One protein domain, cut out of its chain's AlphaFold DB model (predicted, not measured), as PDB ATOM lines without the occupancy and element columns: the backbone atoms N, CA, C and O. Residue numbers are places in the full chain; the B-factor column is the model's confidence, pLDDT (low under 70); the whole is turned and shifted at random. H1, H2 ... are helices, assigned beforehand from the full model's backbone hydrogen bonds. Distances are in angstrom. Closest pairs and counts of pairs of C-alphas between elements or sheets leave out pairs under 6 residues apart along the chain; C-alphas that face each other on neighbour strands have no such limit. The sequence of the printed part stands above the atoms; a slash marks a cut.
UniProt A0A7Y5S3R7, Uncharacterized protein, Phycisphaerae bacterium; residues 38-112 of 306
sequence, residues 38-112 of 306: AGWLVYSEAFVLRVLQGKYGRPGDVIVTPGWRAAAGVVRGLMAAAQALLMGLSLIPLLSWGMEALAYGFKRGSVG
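What this domain is: This is residues 38 to 112 of the 306 residues of an uncharacterized protein of Phycisphaerae bacterium (UniProt A0A7Y5S3R7). One long helix, H2, makes the length of an open bracket; short H1 packs crosswise near its beginning, and H3 turns off at its far end to the same side. The 75 printed residues hold three named helices, H1, H2, H3, and no named strand: all helix. The whole is loose, with a radius of gyration of the C-alphas of 14.7 A, and elongated, spanning 44 by 22 by 19 A.

Where its parts are: H2, residues 66 to 91, runs 37.0 A from C-alpha 66 at (-56.293, -6.164, -21.510). H1 is residues 45 to 52, 10.4 A. H3, residues 93 to 105, runs 18.6 A to C-alpha 105 at (-24.941, 0.981, -40.618).

How they stand to each other: H2 touches H1 with residues 68 to 76 alone, about perpendicular at 81 degrees; the closest C-alphas, of Leu 49 and Ala 72, are 6.1 A apart. H2 and H3 touch only at the corner, closest at the C-alphas of Ser 90 and Ser 96, 4.5 A, at a steep tilt of 53 degrees, opposite ways. H1 and H3 are apart. Every O i to N i+4 pair is within hydrogen-bond range in H1 and H2, and 7 of 9 in H3.

The domain as a whole: The printed part has no cut. The link H1 to H2 is long, 13 residues. Residue 59 is under pLDDT 70.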
ATOM      1  N   ALA A  38     -52.566   4.738 -39.035       90.44
ATOM      2  CA  ALA A  38     -52.259   6.155 -39.123       90.44
ATOM      3  C   ALA A  38     -51.964   6.723 -37.733       90.44
ATOM      4  O   ALA A  38     -52.668   6.455 -36.760       90.44
ATOM      5  N   GLY A  39     -50.913   7.539 -37.646       91.38
ATOM      6  CA  GLY A  39     -50.534   8.189 -36.401       91.38
ATOM      7  C   GLY A  39     -49.100   8.707 -36.380       91.38
ATOM      8  O   GLY A  39     -48.284   8.469 -37.278       91.38
ATOM      9  N   TRP A  40     -48.787   9.432 -35.306       93.75
ATOM     10  CA  TRP A  40     -47.484  10.070 -35.142       93.75
ATOM     11  C   TRP A  40     -46.364   9.078 -34.805       93.75
ATOM     12  O   TRP A  40     -45.240   9.246 -35.268       93.75
ATOM     13  N   LEU A  41     -46.646   7.993 -34.082       95.38
ATOM     14  CA  LEU A  41     -45.636   6.960 -33.821       95.38
ATOM     15  C   LEU A  41     -45.218   6.242 -35.106       95.38
ATOM     16  O   LEU A  41     -46.000   6.165 -36.050       95.38
ATOM     17  N   VAL A  42     -43.986   5.741 -35.165       95.38
ATOM     18  CA  VAL A  42     -43.501   4.929 -36.294       95.38
ATOM     19  C   VAL A  42     -44.190   3.565 -36.366       95.38
ATOM     20  O   VAL A  42     -44.388   3.053 -37.461       95.38
ATOM     21  N   TYR A  43     -44.617   3.018 -35.224       95.44
ATOM     22  CA  TYR A  43     -45.269   1.713 -35.132       95.44
ATOM     23  C   TYR A  43     -46.615   1.794 -34.407       95.44
ATOM     24  O   TYR A  43     -46.768   2.509 -33.408       95.44
ATOM     25  N   SER A  44     -47.589   1.049 -34.919       94.25
ATOM     26  CA  SER A  44     -48.934   0.905 -34.374       94.25
ATOM     27  C   SER A  44     -48.957  -0.031 -33.162       94.25
ATOM     28  O   SER A  44     -48.025  -0.794 -32.903       94.25
ATOM     29  N   GLU A  45     -50.058  -0.013 -32.409       92.75
ATOM     30  CA  GLU A  45     -50.260  -0.965 -31.311       92.75
ATOM     31  C   GLU A  45     -50.275  -2.411 -31.788       92.75
ATOM     32  O   GLU A  45     -49.649  -3.270 -31.171       92.75
ATOM     33  N   ALA A  46     -50.940  -2.667 -32.916       90.81
ATOM     34  CA  ALA A  46     -51.002  -3.993 -33.508       90.81
ATOM     35  C   ALA A  46     -49.600  -4.505 -33.863       90.81
ATOM     36  O   ALA A  46     -49.291  -5.672 -33.622       90.81
ATOM     37  N   PHE A  47     -48.731  -3.633 -34.381       91.12
ATOM     38  CA  PHE A  47     -47.341  -3.981 -34.658       91.12
ATOM     39  C   PHE A  47     -46.553  -4.275 -33.378       91.12
ATOM     40  O   PHE A  47     -45.890  -5.308 -33.288       91.12
ATOM     41  N   VAL A  48     -46.661  -3.420 -32.357       91.69
ATOM     42  CA  VAL A  48     -45.975  -3.628 -31.070       91.69
ATOM     43  C   VAL A  48     -46.420  -4.935 -30.409       91.69
ATOM     44  O   VAL A  48     -45.583  -5.690 -29.919       91.69
ATOM     45  N   LEU A  49     -47.710  -5.267 -30.457       91.69
ATOM     46  CA  LEU A  49     -48.222  -6.544 -29.957       91.69
ATOM     47  C   LEU A  49     -47.627  -7.746 -30.707       91.69
ATOM     48  O   LEU A  49     -47.238  -8.725 -30.069       91.69
ATOM     49  N   ARG A  50     -47.492  -7.665 -32.040       90.06
ATOM     50  CA  ARG A  50     -46.819  -8.708 -32.843       90.06
ATOM     51  C   ARG A  50     -45.365  -8.886 -32.422       90.06
ATOM     52  O   ARG A  50     -44.920 -10.023 -32.278       90.06
ATOM     53  N   VAL A  51     -44.652  -7.781 -32.203       88.75
ATOM     54  CA  VAL A  51     -43.251  -7.776 -31.754       88.75
ATOM     55  C   VAL A  51     -43.118  -8.437 -30.385       88.75
ATOM     56  O   VAL A  51     -42.313  -9.353 -30.233       88.75
ATOM     57  N   LEU A  52     -43.931  -8.018 -29.410       89.56
ATOM     58  CA  LEU A  52     -43.878  -8.531 -28.037       89.56
ATOM     59  C   LEU A  52     -44.221 -10.022 -27.943       89.56
ATOM     60  O   LEU A  52     -43.690 -10.719 -27.086       89.56
ATOM     61  N   GLN A  53     -45.083 -10.516 -28.833       88.94
ATOM     62  CA  GLN A  53     -45.476 -11.927 -28.879       88.94
ATOM     63  C   GLN A  53     -44.634 -12.767 -29.853       88.94
ATOM     64  O   GLN A  53     -44.894 -13.960 -29.997       88.94
ATOM     65  N   GLY A  54     -43.661 -12.174 -30.556       85.44
ATOM     66  CA  GLY A  54     -42.834 -12.867 -31.554       85.44
ATOM     67  C   GLY A  54     -43.590 -13.327 -32.812       85.44
ATOM     68  O   GLY A  54     -43.091 -14.164 -33.562       85.44
ATOM     69  N   LYS A  55     -44.788 -12.792 -33.073       84.12
ATOM     70  CA  LYS A  55     -45.717 -13.233 -34.133       84.12
ATOM     71  C   LYS A  55     -45.682 -12.317 -35.360       84.12
ATOM     72  O   LYS A  55     -46.700 -11.772 -35.779       84.12
ATOM     73  N   TYR A  56     -44.504 -12.143 -35.953       72.38
ATOM     74  CA  TYR A  56     -44.299 -11.215 -37.077       72.38
ATOM     75  C   TYR A  56     -45.060 -11.610 -38.353       72.38
ATOM     76  O   TYR A  56     -45.732 -10.776 -38.949       72.38
ATOM     77  N   GLY A  57     -44.978 -12.882 -38.760       70.56
ATOM     78  CA  GLY A  57     -45.582 -13.384 -40.005       70.56
ATOM     79  C   GLY A  57     -47.007 -13.928 -39.860       70.56
ATOM     80  O   GLY A  57     -47.571 -14.412 -40.834       70.56
ATOM     81  N   ARG A  58     -47.580 -13.894 -38.650       73.38
ATOM     82  CA  ARG A  58     -48.904 -14.464 -38.350       73.38
ATOM     83  C   ARG A  58     -49.770 -13.444 -37.615       73.38
ATOM     84  O   ARG A  58     -50.006 -13.579 -36.415       73.38
ATOM     85  N   PRO A  59     -50.229 -12.394 -38.315       69.12
ATOM     86  CA  PRO A  59     -50.992 -11.320 -37.690       69.12
ATOM     87  C   PRO A  59     -52.322 -11.800 -37.090       69.12
ATOM     88  O   PRO A  59     -52.781 -11.196 -36.125       69.12
ATOM     89  N   GLY A  60     -52.908 -12.881 -37.619       74.19
ATOM     90  CA  GLY A  60     -54.138 -13.486 -37.096       74.19
ATOM     91  C   GLY A  60     -53.971 -14.216 -35.760       74.19
ATOM     92  O   GLY A  60     -54.949 -14.395 -35.046       74.19
ATOM     93  N   ASP A  61     -52.741 -14.567 -35.377       81.62
ATOM     94  CA  ASP A  61     -52.474 -15.334 -34.155       81.62
ATOM     95  C   ASP A  61     -52.237 -14.425 -32.935       81.62
ATOM     96  O   ASP A  61     -51.950 -14.915 -31.840       81.62
ATOM     97  N   VAL A  62     -52.264 -13.099 -33.104       86.38
ATOM     98  CA  VAL A  62     -51.925 -12.137 -32.044       86.38
ATOM     99  C   VAL A  62     -53.019 -12.118 -30.984       86.38
ATOM    100  O   VAL A  62     -54.181 -11.831 -31.261       86.38
ATOM    101  N   ILE A  63     -52.632 -12.377 -29.738       86.81
ATOM    102  CA  ILE A  63     -53.557 -12.409 -28.609       86.81
ATOM    103  C   ILE A  63     -53.752 -10.980 -28.101       86.81
ATOM    104  O   ILE A  63     -52.799 -10.341 -27.656       86.81
ATOM    105  N   VAL A  64     -54.984 -10.479 -28.121       88.88
ATOM    106  CA  VAL A  64     -55.311  -9.122 -27.663       88.88
ATOM    107  C   VAL A  64     -56.107  -9.200 -26.359       88.88
ATOM    108  O   VAL A  64     -57.334  -9.165 -26.365       88.88
ATOM    109  N   THR A  65     -55.411  -9.317 -25.224       91.88
ATOM    110  CA  THR A  65     -56.024  -9.208 -23.884       91.88
ATOM    111  C   THR A  65     -55.773  -7.830 -23.258       91.88
ATOM    112  O   THR A  65     -54.845  -7.131 -23.679       91.88
ATOM    113  N   PRO A  66     -56.537  -7.420 -22.225       92.25
ATOM    114  CA  PRO A  66     -56.293  -6.164 -21.510       92.25
ATOM    115  C   PRO A  66     -54.862  -6.035 -20.967       92.25
ATOM    116  O   PRO A  66     -54.258  -4.974 -21.091       92.25
ATOM    117  N   GLY A  67     -54.283  -7.128 -20.449       92.38
ATOM    118  CA  GLY A  67     -52.891  -7.152 -19.988       92.38
ATOM    119  C   GLY A  67     -51.888  -6.892 -21.116       92.38
ATOM    120  O   GLY A  67     -50.977  -6.084 -20.962       92.38
ATOM    121  N   TRP A  68     -52.099  -7.503 -22.287       92.56
ATOM    122  CA  TRP A  68     -51.267  -7.247 -23.464       92.56
ATOM    123  C   TRP A  68     -51.415  -5.819 -23.991       92.56
ATOM    124  O   TRP A  68     -50.413  -5.208 -24.357       92.56
ATOM    125  N   ARG A  69     -52.631  -5.258 -23.990       91.69
ATOM    126  CA  ARG A  69     -52.861  -3.850 -24.356       91.69
ATOM    127  C   ARG A  69     -52.155  -2.894 -23.397       91.69
ATOM    128  O   ARG A  69     -51.513  -1.955 -23.855       91.69
ATOM    129  N   ALA A  70     -52.210  -3.156 -22.090       92.06
ATOM    130  CA  ALA A  70     -51.484  -2.370 -21.094       92.06
ATOM    131  C   ALA A  70     -49.963  -2.433 -21.325       92.06
ATOM    132  O   ALA A  70     -49.308  -1.393 -21.384       92.06
ATOM    133  N   ALA A  71     -49.412  -3.631 -21.552       92.00
ATOM    134  CA  ALA A  71     -47.995  -3.807 -21.867       92.00
ATOM    135  C   ALA A  71     -47.590  -3.068 -23.157       92.00
ATOM    136  O   ALA A  71     -46.594  -2.343 -23.172       92.00
ATOM    137  N   ALA A  72     -48.385  -3.187 -24.225       92.62
ATOM    138  CA  ALA A  72     -48.159  -2.452 -25.468       92.62
ATOM    139  C   ALA A  72     -48.253  -0.933 -25.260       92.62
ATOM    140  O   ALA A  72     -47.450  -0.198 -25.828       92.62
ATOM    141  N   GLY A  73     -49.175  -0.457 -24.420       92.69
ATOM    142  CA  GLY A  73     -49.299   0.951 -24.045       92.69
ATOM    143  C   GLY A  73     -48.038   1.497 -23.372       92.69
ATOM    144  O   GLY A  73     -47.529   2.535 -23.794       92.69
ATOM    145  N   VAL A  74     -47.482   0.768 -22.397       94.06
ATOM    146  CA  VAL A  74     -46.217   1.137 -21.731       94.06
ATOM    147  C   VAL A  74     -45.072   1.212 -22.741       94.06
ATOM    148  O   VAL A  74     -44.363   2.218 -22.806       94.06
ATOM    149  N   VAL A  75     -44.923   0.184 -23.582       93.75
ATOM    150  CA  VAL A  75     -43.872   0.140 -24.610       93.75
ATOM    151  C   VAL A  75     -44.028   1.289 -25.607       93.75
ATOM    152  O   VAL A  75     -43.052   1.973 -25.908       93.75
ATOM    153  N   ARG A  76     -45.250   1.569 -26.069       94.31
ATOM    154  CA  ARG A  76     -45.538   2.699 -26.965       94.31
ATOM    155  C   ARG A  76     -45.230   4.047 -26.320       94.31
ATOM    156  O   ARG A  76     -44.725   4.921 -27.015       94.31
ATOM    157  N   GLY A  77     -45.496   4.216 -25.023       94.56
ATOM    158  CA  GLY A  77     -45.146   5.429 -24.279       94.56
ATOM    159  C   GLY A  77     -43.635   5.673 -24.253       94.56
ATOM    160  O   GLY A  77     -43.174   6.762 -24.595       94.56
ATOM    161  N   LEU A  78     -42.853   4.633 -23.951       94.19
ATOM    162  CA  LEU A  78     -41.387   4.697 -24.000       94.19
ATOM    163  C   LEU A  78     -40.876   4.971 -25.421       94.19
ATOM    164  O   LEU A  78     -40.002   5.816 -25.623       94.19
ATOM    165  N   MET A  79     -41.456   4.302 -26.422       94.19
ATOM    166  CA  MET A  79     -41.132   4.536 -27.829       94.19
ATOM    167  C   MET A  79     -41.475   5.958 -28.270       94.19
ATOM    168  O   MET A  79     -40.730   6.515 -29.065       94.19
ATOM    169  N   ALA A  80     -42.548   6.567 -27.761       95.75
ATOM    170  CA  ALA A  80     -42.908   7.946 -28.079       95.75
ATOM    171  C   ALA A  80     -41.819   8.929 -27.635       95.75
ATOM    172  O   ALA A  80     -41.379   9.759 -28.431       95.75
ATOM    173  N   ALA A  81     -41.343   8.786 -26.394       95.75
ATOM    174  CA  ALA A  81     -40.258   9.604 -25.861       95.75
ATOM    175  C   ALA A  81     -38.951   9.389 -26.645       95.75
ATOM    176  O   ALA A  81     -38.315  10.353 -27.073       95.75
ATOM    177  N   ALA A  82     -38.587   8.129 -26.906       95.38
ATOM    178  CA  ALA A  82     -37.393   7.796 -27.681       95.38
ATOM    179  C   ALA A  82     -37.479   8.304 -29.130       95.38
ATOM    180  O   ALA A  82     -36.508   8.844 -29.656       95.38
ATOM    181  N   GLN A  83     -38.642   8.181 -29.773       96.88
ATOM    182  CA  GLN A  83     -38.876   8.684 -31.124       96.88
ATOM    183  C   GLN A  83     -38.745  10.207 -31.171       96.88
ATOM    184  O   GLN A  83     -38.050  10.708 -32.050       96.88
ATOM    185  N   ALA A  84     -39.371  10.936 -30.239       95.94
ATOM    186  CA  ALA A  84     -39.274  12.396 -30.174       95.94
ATOM    187  C   ALA A  84     -37.812  12.851 -30.074       95.94
ATOM    188  O   ALA A  84     -37.382  13.726 -30.827       95.94
ATOM    189  N   LEU A  85     -37.040  12.202 -29.196       94.88
ATOM    190  CA  LEU A  85     -35.617  12.471 -29.024       94.88
ATOM    191  C   LEU A  85     -34.831  12.203 -30.316       94.88
ATOM    192  O   LEU A  85     -34.137  13.091 -30.803       94.88
ATOM    193  N   LEU A  86     -34.963  11.009 -30.904       94.19
ATOM    194  CA  LEU A  86     -34.234  10.633 -32.122       94.19
ATOM    195  C   LEU A  86     -34.595  11.530 -33.312       94.19
ATOM    196  O   LEU A  86     -33.712  11.915 -34.079       94.19
ATOM    197  N   MET A  87     -35.872  11.895 -33.459       94.50
ATOM    198  CA  MET A  87     -36.316  12.838 -34.486       94.50
ATOM    199  C   MET A  87     -35.700  14.224 -34.264       94.50
ATOM    200  O   MET A  87     -35.157  14.792 -35.206       94.50
ATOM    201  N   GLY A  88     -35.703  14.735 -33.028       92.06
ATOM    202  CA  GLY A  88     -35.078  16.017 -32.689       92.06
ATOM    203  C   GLY A  88     -33.576  16.046 -32.994       92.06
ATOM    204  O   GLY A  88     -33.096  16.971 -33.645       92.06
ATOM    205  N   LEU A  89     -32.847  14.988 -32.619       92.12
ATOM    206  CA  LEU A  89     -31.422  14.831 -32.945       92.12
ATOM    207  C   LEU A  89     -31.176  14.804 -34.462       92.12
ATOM    208  O   LEU A  89     -30.170  15.323 -34.939       92.12
ATOM    209  N   SER A  90     -32.110  14.239 -35.232       89.94
ATOM    210  CA  SER A  90     -32.001  14.116 -36.691       89.94
ATOM    211  C   SER A  90     -32.218  15.436 -37.439       89.94
ATOM    212  O   SER A  90     -31.861  15.515 -38.614       89.94
ATOM    213  N   LEU A  91     -32.779  16.463 -36.795       89.12
ATOM    214  CA  LEU A  91     -32.986  17.787 -37.396       89.12
ATOM    215  C   LEU A  91     -31.789  18.729 -37.189       89.12
ATOM    216  O   LEU A  91     -31.643  19.705 -37.920       89.12
ATOM    217  N   ILE A  92     -30.916  18.440 -36.222       90.19
ATOM    218  CA  ILE A  92     -29.730  19.252 -35.924       90.19
ATOM    219  C   ILE A  92     -28.587  18.832 -36.869       90.19
ATOM    220  O   ILE A  92     -28.174  17.677 -36.800       90.19
ATOM    221  N   PRO A  93     -28.006  19.721 -37.702       84.31
ATOM    222  CA  PRO A  93     -27.074  19.337 -38.775       84.31
ATOM    223  C   PRO A  93     -25.850  18.501 -38.356       84.31
ATOM    224  O   PRO A  93     -25.481  17.558 -39.051       84.31
ATOM    225  N   LEU A  94     -25.231  18.798 -37.208       83.69
ATOM    226  CA  LEU A  94     -24.061  18.046 -36.726       83.69
ATOM    227  C   LEU A  94     -24.430  16.645 -36.219       83.69
ATOM    228  O   LEU A  94     -23.736  15.669 -36.491       83.69
ATOM    229  N   LEU A  95     -25.545  16.537 -35.497       83.56
ATOM    230  CA  LEU A  95     -26.030  15.270 -34.937       83.56
ATOM    231  C   LEU A  95     -26.669  14.397 -36.017       83.56
ATOM    232  O   LEU A  95     -26.558  13.173 -35.990       83.56
ATOM    233  N   SER A  96     -27.262  15.052 -37.007       84.38
ATOM    234  CA  SER A  96     -27.792  14.491 -38.236       84.38
ATOM    235  C   SER A  96     -26.807  13.541 -38.915       84.38
ATOM    236  O   SER A  96     -27.214  12.444 -39.285       84.38
ATOM    237  N   TRP A  97     -25.533  13.923 -39.035       87.00
ATOM    238  CA  TRP A  97     -24.511  13.090 -39.673       87.00
ATOM    239  C   TRP A  97     -24.263  11.783 -38.904       87.00
ATOM    240  O   TRP A  97     -24.226  10.701 -39.490       87.00
ATOM    241  N   GLY A  98     -24.169  11.859 -37.572       88.00
ATOM    242  CA  GLY A  98     -24.041  10.669 -36.726       88.00
ATOM    243  C   GLY A  98     -25.289   9.781 -36.774       88.00
ATOM    244  O   GLY A  98     -25.185   8.557 -36.865       88.00
ATOM    245  N   MET A  99     -26.473  10.396 -36.773       89.69
ATOM    246  CA  MET A  99     -27.753   9.695 -36.899       89.69
ATOM    247  C   MET A  99     -27.909   9.001 -38.251       89.69
ATOM    248  O   MET A  99     -28.410   7.881 -38.302       89.69
ATOM    249  N   GLU A 100     -27.439   9.625 -39.326       87.75
ATOM    250  CA  GLU A 100     -27.411   9.046 -40.665       87.75
ATOM    251  C   GLU A 100     -26.499   7.822 -40.728       87.75
ATOM    252  O   GLU A 100     -26.920   6.758 -41.186       87.75
ATOM    253  N   ALA A 101     -25.284   7.925 -40.181       88.56
ATOM    254  CA  ALA A 101     -24.353   6.803 -40.106       88.56
ATOM    255  C   ALA A 101     -24.934   5.627 -39.299       88.56
ATOM    256  O   ALA A 101     -24.810   4.466 -39.704       88.56
ATOM    257  N   LEU A 102     -25.617   5.916 -38.184       88.25
ATOM    258  CA  LEU A 102     -26.331   4.907 -37.400       88.25
ATOM    259  C   LEU A 102     -27.491   4.299 -38.192       88.25
ATOM    260  O   LEU A 102     -27.589   3.078 -38.279       88.25
ATOM    261  N   ALA A 103     -28.347   5.116 -38.805       86.19
ATOM    262  CA  ALA A 103     -29.456   4.632 -39.618       86.19
ATOM    263  C   ALA A 103     -28.955   3.714 -40.747       86.19
ATOM    264  O   ALA A 103     -29.482   2.614 -40.927       86.19
ATOM    265  N   TYR A 104     -27.886   4.106 -41.438       87.25
ATOM    266  CA  TYR A 104     -27.310   3.340 -42.539       87.25
ATOM    267  C   TYR A 104     -26.642   2.033 -42.076       87.25
ATOM    268  O   TYR A 104     -26.869   0.978 -42.676       87.25
ATOM    269  N   GLY A 105     -25.832   2.078 -41.012       83.38
ATOM    270  CA  GLY A 105     -24.941   0.981 -40.618       83.38
ATOM    271  C   GLY A 105     -25.456   0.049 -39.515       83.38
ATOM    272  O   GLY A 105     -24.982  -1.088 -39.413       83.38
ATOM    273  N   PHE A 106     -26.414   0.483 -38.687       88.88
ATOM    274  CA  PHE A 106     -26.835  -0.287 -37.513       88.88
ATOM    275  C   PHE A 106     -27.430  -1.644 -37.903       88.88
ATOM    276  O   PHE A 106     -28.175  -1.772 -38.883       88.88
ATOM    277  N   LYS A 107     -27.094  -2.676 -37.116       88.50
ATOM    278  CA  LYS A 107     -27.450  -4.069 -37.409       88.50
ATOM    279  C   LYS A 107     -28.955  -4.233 -37.647       88.50
ATOM    280  O   LYS A 107     -29.796  -3.520 -37.096       88.50
ATOM    281  N   ARG A 108     -29.287  -5.211 -38.488       87.12
ATOM    282  CA  ARG A 108     -30.667  -5.631 -38.726       87.12
ATOM    283  C   ARG A 108     -31.267  -6.179 -37.429       87.12
ATOM    284  O   ARG A 108     -30.631  -6.984 -36.755       87.12
ATOM    285  N   GLY A 109     -32.468  -5.726 -37.081       87.44
ATOM    286  CA  GLY A 109     -33.167  -6.086 -35.846       87.44
ATOM    287  C   GLY A 109     -34.160  -5.002 -35.425       87.44
ATOM    288  O   GLY A 109     -34.145  -3.905 -35.982       87.44
ATOM    289  N   SER A 110     -35.003  -5.291 -34.431       88.00
ATOM    290  CA  SER A 110     -36.111  -4.413 -34.017       88.00
ATOM    291  C   SER A 110     -35.653  -3.005 -33.628       88.00
ATOM    292  O   SER A 110     -36.253  -2.022 -34.052       88.00
ATOM    293  N   VAL A 111     -34.537  -2.893 -32.897       90.56
ATOM    294  CA  VAL A 111     -33.944  -1.593 -32.534       90.56
ATOM    295  C   VAL A 111     -33.449  -0.846 -33.773       90.56
ATOM    296  O   VAL A 111     -33.708   0.344 -33.912       90.56
ATOM    297  N   GLY A 112     -32.791  -1.537 -34.708       92.69
ATOM    298  CA  GLY A 112     -32.321  -0.924 -35.949       92.69
ATOM    299  C   GLY A 112     -33.467  -0.402 -36.812       92.69
ATOM    300  O   GLY A 112     -33.391   0.720 -37.306       92.69
TER     301      GLY A 112